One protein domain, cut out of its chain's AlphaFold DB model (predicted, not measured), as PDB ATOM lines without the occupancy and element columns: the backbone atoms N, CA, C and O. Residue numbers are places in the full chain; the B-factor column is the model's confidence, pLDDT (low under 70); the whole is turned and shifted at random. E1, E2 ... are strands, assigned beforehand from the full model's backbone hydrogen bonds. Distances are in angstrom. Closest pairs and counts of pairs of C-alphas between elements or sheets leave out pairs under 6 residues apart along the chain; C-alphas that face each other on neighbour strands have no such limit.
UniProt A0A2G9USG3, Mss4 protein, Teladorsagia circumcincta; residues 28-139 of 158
ATOM      1  N   ASN A  28     174.848 211.220  94.750       91.56
ATOM      2  CA  ASN A  28     175.357 212.208  95.696       91.56
ATOM      3  C   ASN A  28     175.011 211.892  97.159       91.56
ATOM      4  O   ASN A  28     175.340 212.701  98.011       91.56
ATOM      5  N   LEU A  29     174.349 210.772  97.463       95.19
ATOM      6  CA  LEU A  29     173.846 210.529  98.819       95.19
ATOM      7  C   LEU A  29     174.798 209.747  99.718       95.19
ATOM      8  O   LEU A  29     174.741 209.907 100.932       95.19
ATOM      9  N   LEU A  30     175.630 208.879  99.140       96.69
ATOM     10  CA  LEU A  30     176.297 207.818  99.892       96.69
ATOM     11  C   LEU A  30     177.797 208.045 100.043       96.69
ATOM     12  O   LEU A  30     178.477 208.425  99.084       96.69
ATOM     13  N   ASN A  31     178.309 207.764 101.238       95.38
ATOM     14  CA  ASN A  31     179.735 207.604 101.489       95.38
ATOM     15  C   ASN A  31     180.192 206.187 101.094       95.38
ATOM     16  O   ASN A  31     179.391 205.353 100.648       95.38
ATOM     17  N   VAL A  32     181.495 205.920 101.203       95.31
ATOM     18  CA  VAL A  32     182.072 204.605 100.865       95.31
ATOM     19  C   VAL A  32     181.484 203.447 101.684       95.31
ATOM     20  O   VAL A  32     181.412 202.334 101.163       95.31
ATOM     21  N   ASP A  33     180.952 203.732 102.872       95.00
ATOM     22  CA  ASP A  33     180.335 202.762 103.785       95.00
ATOM     23  C   ASP A  33     178.817 202.597 103.573       95.00
ATOM     24  O   ASP A  33     178.160 201.842 104.283       95.00
ATOM     25  N   ASN A  34     178.251 203.233 102.538       94.44
ATOM     26  CA  ASN A  34     176.813 203.247 102.214       94.44
ATOM     27  C   ASN A  34     175.919 203.958 103.237       94.44
ATOM     28  O   ASN A  34     174.706 203.728 103.252       94.44
ATOM     29  N   LYS A  35     176.487 204.866 104.024       95.94
ATOM     30  CA  LYS A  35     175.730 205.795 104.860       95.94
ATOM     31  C   LYS A  35     175.608 207.165 104.207       95.94
ATOM     32  O   LYS A  35     176.187 207.407 103.145       95.94
ATOM     33  N   ASN A  36     174.855 208.071 104.824       96.62
ATOM     34  CA  ASN A  36     174.748 209.449 104.355       96.62
ATOM     35  C   ASN A  36     176.127 210.128 104.286       96.62
ATOM     36  O   ASN A  36     176.845 210.221 105.278       96.62
ATOM     37  N   TRP A  37     176.490 210.607 103.096       95.94
ATOM     38  CA  TRP A  37     177.772 211.275 102.870       95.94
ATOM     39  C   TRP A  37     177.835 212.672 103.470       95.94
ATOM     40  O   TRP A  37     178.859 213.036 104.023       95.94
ATOM     41  N   GLN A  38     176.757 213.442 103.352       95.69
ATOM     42  CA  GLN A  38     176.678 214.782 103.926       95.69
ATOM     43  C   GLN A  38     175.779 214.777 105.156       95.69
ATOM     44  O   GLN A  38     174.917 213.901 105.317       95.69
ATOM     45  N   SER A  39     175.945 215.804 105.986       96.69
ATOM     46  CA  SER A  39     175.001 216.070 107.064       96.69
ATOM     47  C   SER A  39     173.620 216.372 106.485       96.69
ATOM     48  O   SER A  39     173.479 217.010 105.436       96.69
ATOM     49  N   ILE A  40     172.597 215.895 107.181       98.06
ATOM     50  CA  ILE A  40     171.199 216.067 106.817       98.06
ATOM     51  C   ILE A  40     170.641 217.230 107.628       98.06
ATOM     52  O   ILE A  40     170.732 217.246 108.855       98.06
ATOM     53  N   VAL A  41     170.050 218.201 106.939       97.81
ATOM     54  CA  VAL A  41     169.583 219.457 107.534       97.81
ATOM     55  C   VAL A  41     168.125 219.738 107.200       97.81
ATOM     56  O   VAL A  41     167.573 219.240 106.216       97.81
ATOM     57  N   CYS A  42     167.474 220.577 107.999       98.00
ATOM     58  CA  CYS A  42     166.147 221.071 107.674       98.00
ATOM     59  C   CYS A  42     166.205 221.995 106.452       98.00
ATOM     60  O   CYS A  42     166.921 222.993 106.454       98.00
ATOM     61  N   ARG A  43     165.370 221.736 105.437       96.56
ATOM     62  CA  ARG A  43     165.276 222.594 104.238       96.56
ATOM     63  C   ARG A  43     164.872 224.034 104.554       96.56
ATOM     64  O   ARG A  43     165.202 224.937 103.793       96.56
ATOM     65  N   ARG A  44     164.133 224.252 105.646       97.19
ATOM     66  CA  ARG A  44     163.574 225.562 105.993       97.19
ATOM     67  C   ARG A  44     164.521 226.424 106.822       97.19
ATOM     68  O   ARG A  44     164.561 227.622 106.579       97.19
ATOM     69  N   CYS A  45     165.238 225.851 107.785       97.00
ATOM     70  CA  CYS A  45     166.050 226.620 108.735       97.00
ATOM     71  C   CYS A  45     167.523 226.196 108.817       97.00
ATOM     72  O   CYS A  45     168.245 226.733 109.643       97.00
ATOM     73  N   ASP A  46     167.969 225.219 108.020       96.19
ATOM     74  CA  ASP A  46     169.329 224.647 108.060       96.19
ATOM     75  C   ASP A  46     169.771 224.037 109.390       96.19
ATOM     76  O   ASP A  46     170.943 223.673 109.533       96.19
ATOM     77  N   SER A  47     168.843 223.880 110.332       95.75
ATOM     78  CA  SER A  47     169.060 223.108 111.548       95.75
ATOM     79  C   SER A  47     169.580 221.719 111.204       95.75
ATOM     80  O   SER A  47     169.114 221.088 110.245       95.75
ATOM     81  N   LEU A  48     170.572 221.270 111.962       96.56
ATOM     82  CA  LEU A  48     171.147 219.951 111.805       96.56
ATOM     83  C   LEU A  48     170.170 218.900 112.339       96.56
ATOM     84  O   LEU A  48     169.685 218.989 113.461       96.56
ATOM     85  N   ILE A  49     169.885 217.899 111.507       97.56
ATOM     86  CA  ILE A  49     169.043 216.758 111.873       97.56
ATOM     87  C   ILE A  49     169.933 215.556 112.187       97.56
ATOM     88  O   ILE A  49     169.797 214.955 113.245       97.56
ATOM     89  N   LEU A  50     170.856 215.219 111.282       96.06
ATOM     90  CA  LEU A  50     171.825 214.128 111.435       96.06
ATOM     91  C   LEU A  50     173.177 214.575 110.879       96.06
ATOM     92  O   LEU A  50     173.237 215.139 109.785       96.06
ATOM     93  N   PHE A  51     174.263 214.271 111.585       94.62
ATOM     94  CA  PHE A  51     175.613 214.391 111.025       94.62
ATOM     95  C   PHE A  51     175.859 213.360 109.907       94.62
ATOM     96  O   PHE A  51     175.068 212.437 109.698       94.62
ATOM     97  N   GLU A  52     176.950 213.534 109.159       94.56
ATOM     98  CA  GLU A  52     177.424 212.537 108.189       94.56
ATOM     99  C   GLU A  52     177.758 211.183 108.844       94.56
ATOM    100  O   GLU A  52     178.002 211.095 110.047       94.56
ATOM    101  N   ASP A  53     177.754 210.119 108.037       95.12
ATOM    102  CA  ASP A  53     178.090 208.748 108.444       95.12
ATOM    103  C   ASP A  53     177.219 208.157 109.580       95.12
ATOM    104  O   ASP A  53     177.672 207.346 110.397       95.12
ATOM    105  N   LYS A  54     175.926 208.499 109.617       95.00
ATOM    106  CA  LYS A  54     174.990 208.007 110.642       95.00
ATOM    107  C   LYS A  54     174.003 206.965 110.143       95.00
ATOM    108  O   LYS A  54     173.856 205.914 110.754       95.00
ATOM    109  N   VAL A  55     173.356 207.227 109.015       96.75
ATOM    110  CA  VAL A  55     172.132 206.520 108.623       96.75
ATOM    111  C   VAL A  55     172.275 205.743 107.328       96.75
ATOM    112  O   VAL A  55     172.975 206.159 106.406       96.75
ATOM    113  N   ASN A  56     171.555 204.624 107.248       96.06
ATOM    114  CA  ASN A  56     171.529 203.758 106.073       96.06
ATOM    115  C   ASN A  56     170.400 204.158 105.124       96.06
ATOM    116  O   ASN A  56     169.307 204.522 105.562       96.06
ATOM    117  N   LEU A  57     170.648 204.060 103.818       96.25
ATOM    118  CA  LEU A  57     169.622 204.291 102.803       96.25
ATOM    119  C   LEU A  57     168.773 203.027 102.610       96.25
ATOM    120  O   LEU A  57     169.289 201.984 102.211       96.25
ATOM    121  N   LEU A  58     167.464 203.141 102.829       94.00
ATOM    122  CA  LEU A  58     166.472 202.120 102.507       94.00
ATOM    123  C   LEU A  58     165.710 202.506 101.238       94.00
ATOM    124  O   LEU A  58     165.048 203.547 101.171       94.00
ATOM    125  N   GLU A  59     165.766 201.622 100.244       83.19
ATOM    126  CA  GLU A  59     165.084 201.779  98.962       83.19
ATOM    127  C   GLU A  59     164.048 200.671  98.776       83.19
ATOM    128  O   GLU A  59     164.312 199.501  99.042       83.19
ATOM    129  N   GLY A  60     162.856 201.028  98.297       71.12
ATOM    130  CA  GLY A  60     161.890 200.065  97.757       71.12
ATOM    131  C   GLY A  60     161.177 199.151  98.764       71.12
ATOM    132  O   GLY A  60     160.222 198.494  98.362       71.12
ATOM    133  N   GLY A  61     161.571 199.129 100.042       76.31
ATOM    134  CA  GLY A  61     160.948 198.282 101.069       76.31
ATOM    135  C   GLY A  61     159.664 198.853 101.683       76.31
ATOM    136  O   GLY A  61     158.714 198.117 101.929       76.31
ATOM    137  N   TYR A  62     159.607 200.171 101.902       87.94
ATOM    138  CA  TYR A  62     158.485 200.836 102.570       87.94
ATOM    139  C   TYR A  62     158.061 202.087 101.801       87.94
ATOM    140  O   TYR A  62     158.871 202.982 101.549       87.94
ATOM    141  N   LYS A  63     156.781 202.153 101.427       94.88
ATOM    142  CA  LYS A  63     156.163 203.335 100.818       94.88
ATOM    143  C   LYS A  63     155.129 203.892 101.781       94.88
ATOM    144  O   LYS A  63     154.287 203.133 102.247       94.88
ATOM    145  N   ALA A  64     155.180 205.193 102.035       95.19
ATOM    146  CA  ALA A  64     154.186 205.878 102.852       95.19
ATOM    147  C   ALA A  64     153.649 207.098 102.112       95.19
ATOM    148  O   ALA A  64     154.400 207.812 101.443       95.19
ATOM    149  N   LYS A  65     152.354 207.358 102.276       96.00
ATOM    150  CA  LYS A  65     151.712 208.576 101.791       96.00
ATOM    151  C   LYS A  65     151.757 209.619 102.903       96.00
ATOM    152  O   LYS A  65     151.000 209.538 103.867       96.00
ATOM    153  N   LEU A  66     152.667 210.584 102.789       95.81
ATOM    154  CA  LEU A  66     152.839 211.620 103.806       95.81
ATOM    155  C   LEU A  66     152.085 212.907 103.431       95.81
ATOM    156  O   LEU A  66     152.152 213.329 102.271       95.81
ATOM    157  N   PRO A  67     151.459 213.603 104.401       95.81
ATOM    158  CA  PRO A  67     150.966 214.968 104.218       95.81
ATOM    159  C   PRO A  67     152.060 215.904 103.703       95.81
ATOM    160  O   PRO A  67     153.243 215.710 104.012       95.81
ATOM    161  N   ILE A  68     151.684 216.917 102.923       96.56
ATOM    162  CA  ILE A  68     152.614 217.973 102.495       96.56
ATOM    163  C   ILE A  68     153.200 218.694 103.707       96.56
ATOM    164  O   ILE A  68     152.497 218.962 104.682       96.56
ATOM    165  N   MET A  69     154.500 219.004 103.651       96.69
ATOM    166  CA  MET A  69     155.171 219.630 104.780       96.69
ATOM    167  C   MET A  69     154.662 221.046 105.028       96.69
ATOM    168  O   MET A  69     154.581 221.872 104.117       96.69
ATOM    169  N   THR A  70     154.364 221.341 106.287       95.50
ATOM    170  CA  THR A  70     153.944 222.651 106.768       95.50
ATOM    171  C   THR A  70     154.603 222.957 108.116       95.50
ATOM    172  O   THR A  70     155.051 222.045 108.818       95.50
ATOM    173  N   PRO A  71     154.694 224.238 108.510       93.31
ATOM    174  CA  PRO A  71     155.065 224.601 109.875       93.31
ATOM    175  C   PRO A  71     154.077 224.003 110.888       93.31
ATOM    176  O   PRO A  71     152.866 224.201 110.741       93.31
ATOM    177  N   GLY A  72     154.584 223.286 111.891       90.06
ATOM    178  CA  GLY A  72     153.789 222.595 112.911       90.06
ATOM    179  C   GLY A  72     153.116 221.311 112.416       90.06
ATOM    180  O   GLY A  72     152.219 220.805 113.084       90.06
ATOM    181  N   ALA A  73     153.491 220.822 111.224       90.31
ATOM    182  CA  ALA A  73     152.902 219.652 110.569       90.31
ATOM    183  C   ALA A  73     151.364 219.615 110.645       90.31
ATOM    184  O   ALA A  73     150.750 218.619 111.042       90.31
ATOM    185  N   LYS A  74     150.740 220.737 110.274       85.56
ATOM    186  CA  LYS A  74     149.285 220.886 110.265       85.56
ATOM    187  C   LYS A  74     148.661 219.820 109.376       85.56
ATOM    188  O   LYS A  74     149.171 219.516 108.296       85.56
ATOM    189  N   ASN A  75     147.530 219.287 109.829       74.25
ATOM    190  CA  ASN A  75     146.795 218.291 109.070       74.25
ATOM    191  C   ASN A  75     146.341 218.901 107.735       74.25
ATOM    192  O   ASN A  75     145.627 219.904 107.713       74.25
ATOM    193  N   THR A  76     146.787 218.306 106.636       82.56
ATOM    194  CA  THR A  76     146.421 218.689 105.272       82.56
ATOM    195  C   THR A  76     145.887 217.459 104.555       82.56
ATOM    196  O   THR A  76     146.350 216.343 104.789       82.56
ATOM    197  N   THR A  77     144.898 217.658 103.688       87.88
ATOM    198  CA  THR A  77     144.363 216.597 102.826       87.88
ATOM    199  C   THR A  77     145.306 216.272 101.669       87.88
ATOM    200  O   THR A  77     145.229 215.190 101.088       87.88
ATOM    201  N   ASP A  78     146.206 217.199 101.339       94.31
ATOM    202  CA  ASP A  78     147.173 217.041 100.266       94.31
ATOM    203  C   ASP A  78     148.355 216.185 100.736       94.31
ATOM    204  O   ASP A  78     148.938 216.407 101.803       94.31
ATOM    205  N   THR A  79     148.710 215.190  99.932       95.75
ATOM    206  CA  THR A  79     149.690 214.157 100.287       95.75
ATOM    207  C   THR A  79     150.602 213.835  99.104       95.75
ATOM    208  O   THR A  79     150.326 214.198  97.958       95.75
ATOM    209  N   GLU A  80     151.710 213.154  99.372       96.44
ATOM    210  CA  GLU A  80     152.605 212.615  98.345       96.44
ATOM    211  C   GLU A  80     153.233 211.292  98.796       96.44
ATOM    212  O   GLU A  80     153.404 211.042  99.993       96.44
ATOM    213  N   ASP A  81     153.586 210.450  97.826       96.38
ATOM    214  CA  ASP A  81     154.205 209.152  98.086       96.38
ATOM    215  C   ASP A  81     155.712 209.297  98.313       96.38
ATOM    216  O   ASP A  81     156.448 209.803  97.459       96.38
ATOM    217  N   ILE A  82     156.183 208.783  99.445       97.06
ATOM    218  CA  ILE A  82     157.593 208.712  99.825       97.06
ATOM    219  C   ILE A  82     158.031 207.251  99.826       97.06
ATOM    220  O   ILE A  82     157.328 206.382 100.339       97.06
ATOM    221  N   SER A  83     159.197 206.975  99.242       95.94
ATOM    222  CA  SER A  83     159.729 205.608  99.121       95.94
ATOM    223  C   SER A  83     161.228 205.476  99.393       95.94
ATOM    224  O   SER A  83     161.756 204.364  99.355       95.94
ATOM    225  N   TRP A  84     161.914 206.598  99.626       96.69
ATOM    226  CA  TRP A  84     163.342 206.654  99.921       96.69
ATOM    227  C   TRP A  84     163.519 207.172 101.338       96.69
ATOM    228  O   TRP A  84     163.088 208.287 101.657       96.69
ATOM    229  N   TRP A  85     164.158 206.358 102.169       97.88
ATOM    230  CA  TRP A  85     164.276 206.624 103.593       97.88
ATOM    231  C   TRP A  85     165.720 206.514 104.037       97.88
ATOM    232  O   TRP A  85     166.400 205.546 103.716       97.88
ATOM    233  N   TRP A  86     166.164 207.480 104.825       98.06
ATOM    234  CA  TRP A  86     167.240 207.245 105.765       98.06
ATOM    235  C   TRP A  86     166.678 206.527 106.979       98.06
ATOM    236  O   TRP A  86     165.606 206.894 107.463       98.06
ATOM    237  N   HIS A  87     167.394 205.522 107.465       97.56
ATOM    238  CA  HIS A  87     166.990 204.735 108.620       97.56
ATOM    239  C   HIS A  87     168.030 204.799 109.732       97.56
ATOM    240  O   HIS A  87     169.229 204.672 109.469       97.56
ATOM    241  N   SER A  88     167.534 205.001 110.952       96.75
ATOM    242  CA  SER A  88     168.273 204.837 112.203       96.75
ATOM    243  C   SER A  88     167.426 204.023 113.180       96.75
ATOM    244  O   SER A  88     166.191 204.052 113.129       96.75
ATOM    245  N   ASN A  89     168.111 203.323 114.075       96.69
ATOM    246  CA  ASN A  89     167.549 202.631 115.226       96.69
ATOM    247  C   ASN A  89     167.973 203.263 116.566       96.69
ATOM    248  O   ASN A  89     167.741 202.677 117.622       96.69
ATOM    249  N   ASP A  90     168.603 204.436 116.515       93.62
ATOM    250  CA  ASP A  90     169.170 205.132 117.662       93.62
ATOM    251  C   ASP A  90     168.697 206.594 117.657       93.62
ATOM    252  O   ASP A  90     168.929 207.346 116.707       93.62
ATOM    253  N   ASP A  91     167.998 207.015 118.710       92.06
ATOM    254  CA  ASP A  91     167.548 208.399 118.841       92.06
ATOM    255  C   ASP A  91     168.705 209.365 119.120       92.06
ATOM    256  O   ASP A  91     168.608 210.541 118.764       92.06
ATOM    257  N   PHE A  92     169.821 208.867 119.656       91.12
ATOM    258  CA  PHE A  92     171.040 209.640 119.887       91.12
ATOM    259  C   PHE A  92     171.836 209.931 118.610       91.12
ATOM    260  O   PHE A  92     172.804 210.694 118.653       91.12
ATOM    261  N   ASP A  93     171.452 209.368 117.460       93.94
ATOM    262  CA  ASP A  93     172.034 209.787 116.184       93.94
ATOM    263  C   ASP A  93     171.607 211.202 115.785       93.94
ATOM    264  O   ASP A  93     172.353 211.885 115.074       93.94
ATOM    265  N   PHE A  94     170.422 211.634 116.222       95.81
ATOM    266  CA  PHE A  94     169.838 212.916 115.851       95.81
ATOM    267  C   PHE A  94     170.419 214.055 116.688       95.81
ATOM    268  O   PHE A  94     170.489 213.970 117.911       95.81
ATOM    269  N   ASP A  95     170.776 215.153 116.024       94.56
ATOM    270  CA  ASP A  95     171.191 216.384 116.703       94.56
ATOM    271  C   ASP A  95     169.961 217.116 117.256       94.56
ATOM    272  O   ASP A  95     169.814 217.298 118.464       94.56
ATOM    273  N   THR A  96     169.007 217.436 116.372       91.50
ATOM    274  CA  THR A  96     167.682 217.923 116.763       91.50
ATOM    275  C   THR A  96     166.580 217.286 115.915       91.50
ATOM    276  O   THR A  96     166.628 217.234 114.682       91.50
ATOM    277  N   ILE A  97     165.531 216.800 116.578       95.75
ATOM    278  CA  ILE A  97     164.334 216.282 115.915       95.75
ATOM    279  C   ILE A  97     163.119 216.453 116.828       95.75
ATOM    280  O   ILE A  97     163.186 216.224 118.034       95.75
ATOM    281  N   GLY A  98     161.993 216.864 116.252       95.00
ATOM    282  CA  GLY A  98     160.705 216.938 116.935       95.00
ATOM    283  C   GLY A  98     159.753 215.844 116.459       95.00
ATOM    284  O   GLY A  98     159.975 215.186 115.440       95.00
ATOM    285  N   TYR A  99     158.639 215.675 117.165       93.06
ATOM    286  CA  TYR A  99     157.537 214.821 116.729       93.06
ATOM    287  C   TYR A  99     156.193 215.488 117.003       93.06
ATOM    288  O   TYR A  99     156.059 216.271 117.940       93.06
ATOM    289  N   ALA A 100     155.186 215.150 116.201       88.00
ATOM    290  CA  ALA A 100     153.830 215.666 116.358       88.00
ATOM    291  C   ALA A 100     152.800 214.530 116.466       88.00
ATOM    292  O   ALA A 100     153.066 213.383 116.101       88.00
ATOM    293  N   MET A 101     151.625 214.859 117.012       80.75
ATOM    294  CA  MET A 101     150.554 213.898 117.304       80.75
ATOM    295  C   MET A 101     149.887 213.245 116.082       80.75
ATOM    296  O   MET A 101     149.450 212.102 116.236       80.75
ATOM    297  N   PRO A 102     149.781 213.876 114.890       83.56
ATOM    298  CA  PRO A 102     149.260 213.171 113.728       83.56
ATOM    299  C   PRO A 102     150.111 211.932 113.435       83.56
ATOM    300  O   PRO A 102     151.337 212.011 113.347       83.56
ATOM    301  N   MET A 103     149.456 210.780 113.303       87.44
ATOM    302  CA  MET A 103     150.115 209.529 112.946       87.44
ATOM    303  C   MET A 103     149.863 209.187 111.483       87.44
ATOM    304  O   MET A 103     148.774 209.417 110.961       87.44
ATOM    305  N   VAL A 104     150.861 208.584 110.845       91.69
ATOM    306  CA  VAL A 104     150.739 207.967 109.521       91.69
ATOM    307  C   VAL A 104     151.141 206.506 109.665       91.69
ATOM    308  O   VAL A 104     152.204 206.213 110.208       91.69
ATOM    309  N   ASP A 105     150.283 205.586 109.231       92.31
ATOM    310  CA  ASP A 105     150.520 204.136 109.303       92.31
ATOM    311  C   ASP A 105     150.936 203.653 110.707       92.31
ATOM    312  O   ASP A 105     151.896 202.889 110.872       92.31
ATOM    313  N   GLY A 106     150.252 204.173 111.736       92.69
ATOM    314  CA  GLY A 106     150.517 203.873 113.149       92.69
ATOM    315  C   GLY A 106     151.840 204.427 113.692       92.69
ATOM    316  O   GLY A 106     152.252 204.048 114.784       92.69
ATOM    317  N   LYS A 107     152.527 205.301 112.947       95.12
ATOM    318  CA  LYS A 107     153.815 205.907 113.320       95.12
ATOM    319  C   LYS A 107     153.636 207.390 113.591       95.12
ATOM    320  O   LYS A 107     152.884 208.063 112.887       95.12
ATOM    321  N   LYS A 108     154.354 207.914 114.584       95.06
ATOM    322  CA  LYS A 108     154.404 209.359 114.837       95.06
ATOM    323  C   LYS A 108     155.162 210.029 113.702       95.06
ATOM    324  O   LYS A 108     156.157 209.485 113.222       95.06
ATOM    325  N   ILE A 109     154.718 211.209 113.291       96.12
ATOM    326  CA  ILE A 109     155.470 211.995 112.319       96.12
ATOM    327  C   ILE A 109     156.639 212.723 112.981       96.12
ATOM    328  O   ILE A 109     156.523 213.209 114.107       96.12
ATOM    329  N   LEU A 110     157.746 212.820 112.252       97.69
ATOM    330  CA  LEU A 110     158.910 213.615 112.624       97.69
ATOM    331  C   LEU A 110     158.825 215.006 111.994       97.69
ATOM    332  O   LEU A 110     158.433 215.150 110.832       97.69
ATOM    333  N   VAL A 111     159.238 216.020 112.745       97.81
ATOM    334  CA  VAL A 111     159.361 217.419 112.311       97.81
ATOM    335  C   VAL A 111     160.756 217.937 112.651       97.81
ATOM    336  O   VAL A 111     161.457 217.347 113.470       97.81
ATOM    337  N   CYS A 112     161.181 219.034 112.027       97.94
ATOM    338  CA  CYS A 112     162.404 219.720 112.448       97.94
ATOM    339  C   CYS A 112     162.310 220.135 113.928       97.94
ATOM    340  O   CYS A 112     161.279 220.674 114.328       97.94
ATOM    341  N   GLY A 113     163.374 219.905 114.707       96.06
ATOM    342  CA  GLY A 113     163.416 220.248 116.134       96.06
ATOM    343  C   GLY A 113     163.322 221.750 116.415       96.06
ATOM    344  O   GLY A 113     162.717 222.137 117.406       96.06
ATOM    345  N   ASP A 114     163.832 222.586 115.506       96.00
ATOM    346  CA  ASP A 114     163.907 224.034 115.737       96.00
ATOM    347  C   ASP A 114     162.735 224.828 115.150       96.00
ATOM    348  O   ASP A 114     162.225 225.753 115.775       96.00
ATOM    349  N   CYS A 115     162.307 224.514 113.920       96.12
ATOM    350  CA  CYS A 115     161.276 225.298 113.218       96.12
ATOM    351  C   CYS A 115     159.955 224.550 112.988       96.12
ATOM    352  O   CYS A 115     159.085 225.058 112.267       96.12
ATOM    353  N   GLU A 116     159.847 223.325 113.515       96.56
ATOM    354  CA  GLU A 116     158.678 222.435 113.436       96.56
ATOM    355  C   GLU A 116     158.154 222.184 112.012       96.56
ATOM    356  O   GLU A 116     157.007 221.787 111.800       96.56
ATOM    357  N   PHE A 117     158.974 222.430 110.989       97.19
ATOM    358  CA  PHE A 117     158.601 222.170 109.607       97.19
ATOM    359  C   PHE A 117     158.626 220.664 109.338       97.19
ATOM    360  O   PHE A 117     159.636 220.001 109.578       97.19
ATOM    361  N   GLY A 118     157.513 220.120 108.848       96.81
ATOM    362  CA  GLY A 118     157.388 218.700 108.539       96.81
ATOM    363  C   GLY A 118     155.982 218.319 108.069       96.81
ATOM    364  O   GLY A 118     155.141 219.200 107.909       96.81
ATOM    365  N   PRO A 119     155.707 217.030 107.814       97.31
ATOM    366  CA  PRO A 119     156.496 215.899 108.289       97.31
ATOM    367  C   PRO A 119     157.734 215.610 107.430       97.31
ATOM    368  O   PRO A 119     157.623 215.412 106.222       97.31
ATOM    369  N   ILE A 120     158.905 215.548 108.061       98.00
ATOM    370  CA  ILE A 120     160.181 215.176 107.418       98.00
ATOM    371  C   ILE A 120     160.462 213.674 107.505       98.00
ATOM    372  O   ILE A 120     161.341 213.168 106.815       98.00
ATOM    373  N   GLY A 121     159.708 212.944 108.325       97.56
ATOM    374  CA  GLY A 121     159.899 211.514 108.525       97.56
ATOM    375  C   GLY A 121     158.830 210.884 109.408       97.56
ATOM    376  O   GLY A 121     157.810 211.502 109.717       97.56
ATOM    377  N   LEU A 122     159.091 209.649 109.817       97.31
ATOM    378  CA  LEU A 122     158.257 208.821 110.673       97.31
ATOM    379  C   LEU A 122     159.107 208.174 111.762       97.31
ATOM    380  O   LEU A 122     160.289 207.906 111.564       97.31
ATOM    381  N   ARG A 123     158.477 207.871 112.891       96.00
ATOM    382  CA  ARG A 123     159.089 207.168 114.016       96.00
ATOM    383  C   ARG A 123     158.121 206.137 114.579       96.00
ATOM    384  O   ARG A 123     156.922 206.413 114.713       96.00
ATOM    385  N   SER A 124     158.634 204.967 114.937       95.69
ATOM    386  CA  SER A 124     157.846 203.956 115.638       95.69
ATOM    387  C   SER A 124     157.320 204.485 116.987       95.69
ATOM    388  O   SER A 124     157.963 205.313 117.642       95.69
ATOM    389  N   PRO A 125     156.145 204.026 117.455       93.12
ATOM    390  CA  PRO A 125     155.589 204.474 118.736       93.12
ATOM    391  C   PRO A 125     156.535 204.303 119.933       93.12
ATOM    392  O   PRO A 125     156.485 205.106 120.864       93.12
ATOM    393  N   ASP A 126     157.409 203.294 119.881       93.69
ATOM    394  CA  ASP A 126     158.353 202.905 120.931       93.69
ATOM    395  C   ASP A 126     159.735 203.571 120.839       93.69
ATOM    396  O   ASP A 126     160.587 203.265 121.665       93.69
ATOM    397  N   ALA A 127     159.953 204.495 119.893       92.75
ATOM    398  CA  ALA A 127     161.242 205.182 119.712       92.75
ATOM    399  C   ALA A 127     162.412 204.339 119.210       92.75
ATOM    400  O   ALA A 127     163.541 204.788 119.341       92.75
ATOM    401  N   LYS A 128     162.175 203.148 118.666       95.38
ATOM    402  CA  LYS A 128     163.274 202.271 118.247       95.38
ATOM    403  C   LYS A 128     163.606 202.341 116.771       95.38
ATOM    404  O   LYS A 128     164.669 201.893 116.383       95.38
ATOM    405  N   GLU A 129     162.707 202.873 115.953       96.50
ATOM    406  CA  GLU A 129     162.881 202.922 114.506       96.50
ATOM    407  C   GLU A 129     162.517 204.307 113.978       96.50
ATOM    408  O   GLU A 129     161.440 204.845 114.274       96.50
ATOM    409  N   PHE A 130     163.402 204.866 113.159       97.62
ATOM    410  CA  PHE A 130     163.274 206.199 112.588       97.62
ATOM    411  C   PHE A 130     163.468 206.128 111.080       97.62
ATOM    412  O   PHE A 130     164.451 205.577 110.594       97.62
ATOM    413  N   TRP A 131     162.544 206.730 110.336       97.81
ATOM    414  CA  TRP A 131     162.606 206.836 108.884       97.81
ATOM    415  C   TRP A 131     162.526 208.300 108.478       97.81
ATOM    416  O   TRP A 131     161.475 208.928 108.592       97.81
ATOM    417  N   LEU A 132     163.619 208.853 107.973       98.06
ATOM    418  CA  LEU A 132     163.677 210.229 107.495       98.06
ATOM    419  C   LEU A 132     163.566 210.246 105.968       98.06
ATOM    420  O   LEU A 132     164.303 209.554 105.269       98.06
ATOM    421  N   ALA A 133     162.614 211.006 105.434       98.00
ATOM    422  CA  ALA A 133     162.327 211.027 104.007       98.00
ATOM    423  C   ALA A 133     163.446 211.758 103.251       98.00
ATOM    424  O   ALA A 133     163.600 212.975 103.373       98.00
ATOM    425  N   VAL A 134     164.197 211.018 102.431       97.94
ATOM    426  CA  VAL A 134     165.403 211.491 101.717       97.94
ATOM    427  C   VAL A 134     165.134 212.756 100.900       97.94
ATOM    428  O   VAL A 134     165.977 213.646 100.831       97.94
ATOM    429  N   GLU A 135     163.946 212.836 100.302       97.56
ATOM    430  CA  GLU A 135     163.514 213.913  99.405       97.56
ATOM    431  C   GLU A 135     162.865 215.107 100.144       97.56
ATOM    432  O   GLU A 135     162.428 216.075  99.521       97.56
ATOM    433  N   ARG A 136     162.758 215.059 101.477       98.00
ATOM    434  CA  ARG A 136     162.123 216.105 102.308       98.00
ATOM    435  C   ARG A 136     163.099 216.870 103.201       98.00
ATOM    436  O   ARG A 136     162.693 217.772 103.930       98.00
ATOM    437  N   VAL A 137     164.381 216.552 103.099       98.12
ATOM    438  CA  VAL A 137     165.473 217.151 103.869       98.12
ATOM    439  C   VAL A 137     166.517 217.764 102.938       98.12
ATOM    440  O   VAL A 137     166.490 217.545 101.729       98.12
ATOM    441  N   GLY A 138     167.387 218.601 103.496       97.12
ATOM    442  CA  GLY A 138     168.524 219.192 102.801       97.12
ATOM    443  C   GLY A 138     169.814 218.442 103.118       97.12
ATOM    444  O   GLY A 138     169.880 217.691 104.091       97.12
ATOM    445  N   TYR A 139     170.845 218.694 102.316       96.88
ATOM    446  CA  TYR A 139     172.188 218.150 102.500       96.88
ATOM    447  C   TYR A 139     173.182 219.303 102.469       96.88
ATOM    448  O   TYR A 139     173.161 220.107 101.535       96.88
TER     449      TYR A 139
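What this domain is: This is residues 28 to 139 of the 158 residues of the protein "Mss4 protein" of Teladorsagia circumcincta (UniProt A0A2G9USG3). One antiparallel sheet of six strands is folded back on itself into two leaves, the long bent hairpin E3 and E4 facing E7, E6 and E5, with E8 as the hinge. Its two edge strands, E3 and E5, come closest at Leu 66 and Val 104, whose C-alphas are 7.1 A apart, and a small separate hairpin, E1 and E2, lies toward one end of the longest axis. The printed part has 112 residues with no named helix and eight named strands, E1 to E8 along the chain; the large sheet's order is E3, E4, E8, E7, E6, E5. The class is all strand, though 47 of the 112 residues are in named elements, under half. The whole is compact, with a radius of gyration of the C-alphas of 12.7 A and spans of 39 by 29 by 26 A.

How they stand to each other: E1, residues 39 to 41, and E2, residues 48 to 50, form an antiparallel hairpin, with N 40 and O 50 2.8 A apart, within hydrogen-bond range. Residues 40 to 41 of E1 also pair, antiparallel, with residues 138 to 139. E3, residues 56 to 67, bends by 90 degrees at residue 61, and E4, residues 79 to 88, by 65 degrees at residue 83. They form a hairpin, with N 58 and O 85 2.8 A apart. E5, residues 98 to 104, E6, residues 107 to 111, E7, residues 121 to 123, and E8, residues 130 to 133, make a meander, each strand the antiparallel neighbour of the one before. N 98 and O 111 are 2.9 A apart between E5 and E6, N 123 and O 108 2.8 A between E7 and E6, and N 131 and O 122 2.8 A between E8 and E7. E8 is also the antiparallel neighbour of E4, with N 86 and O 132 2.8 A apart. The edge strands E3 and E5 have their closest C-alphas at Leu 66 and Val 104, 7.1 A apart. E1 and E8 are apart.

Where its parts are: E1 begins at C-alpha 39, (175.001, 216.070, 107.064). From first to last C-alpha, E3 measures 23.5 A, E4 24.0 A, E5 15.3 A and E6 12.8 A. E4 begins at C-alpha 79, (149.690, 214.157, 100.287), and E8 ends at C-alpha 133, (162.327, 211.027, 104.007).

The domain as a whole: The C-alphas farthest apart are those of Val 32 and Thr 77, 39.6 A. The large sheet is strongly twisted. The link from E3 to E4, 11 residues, is long. The printed part has no cut. Its mean pLDDT is 94.3, and no printed residue is under 70.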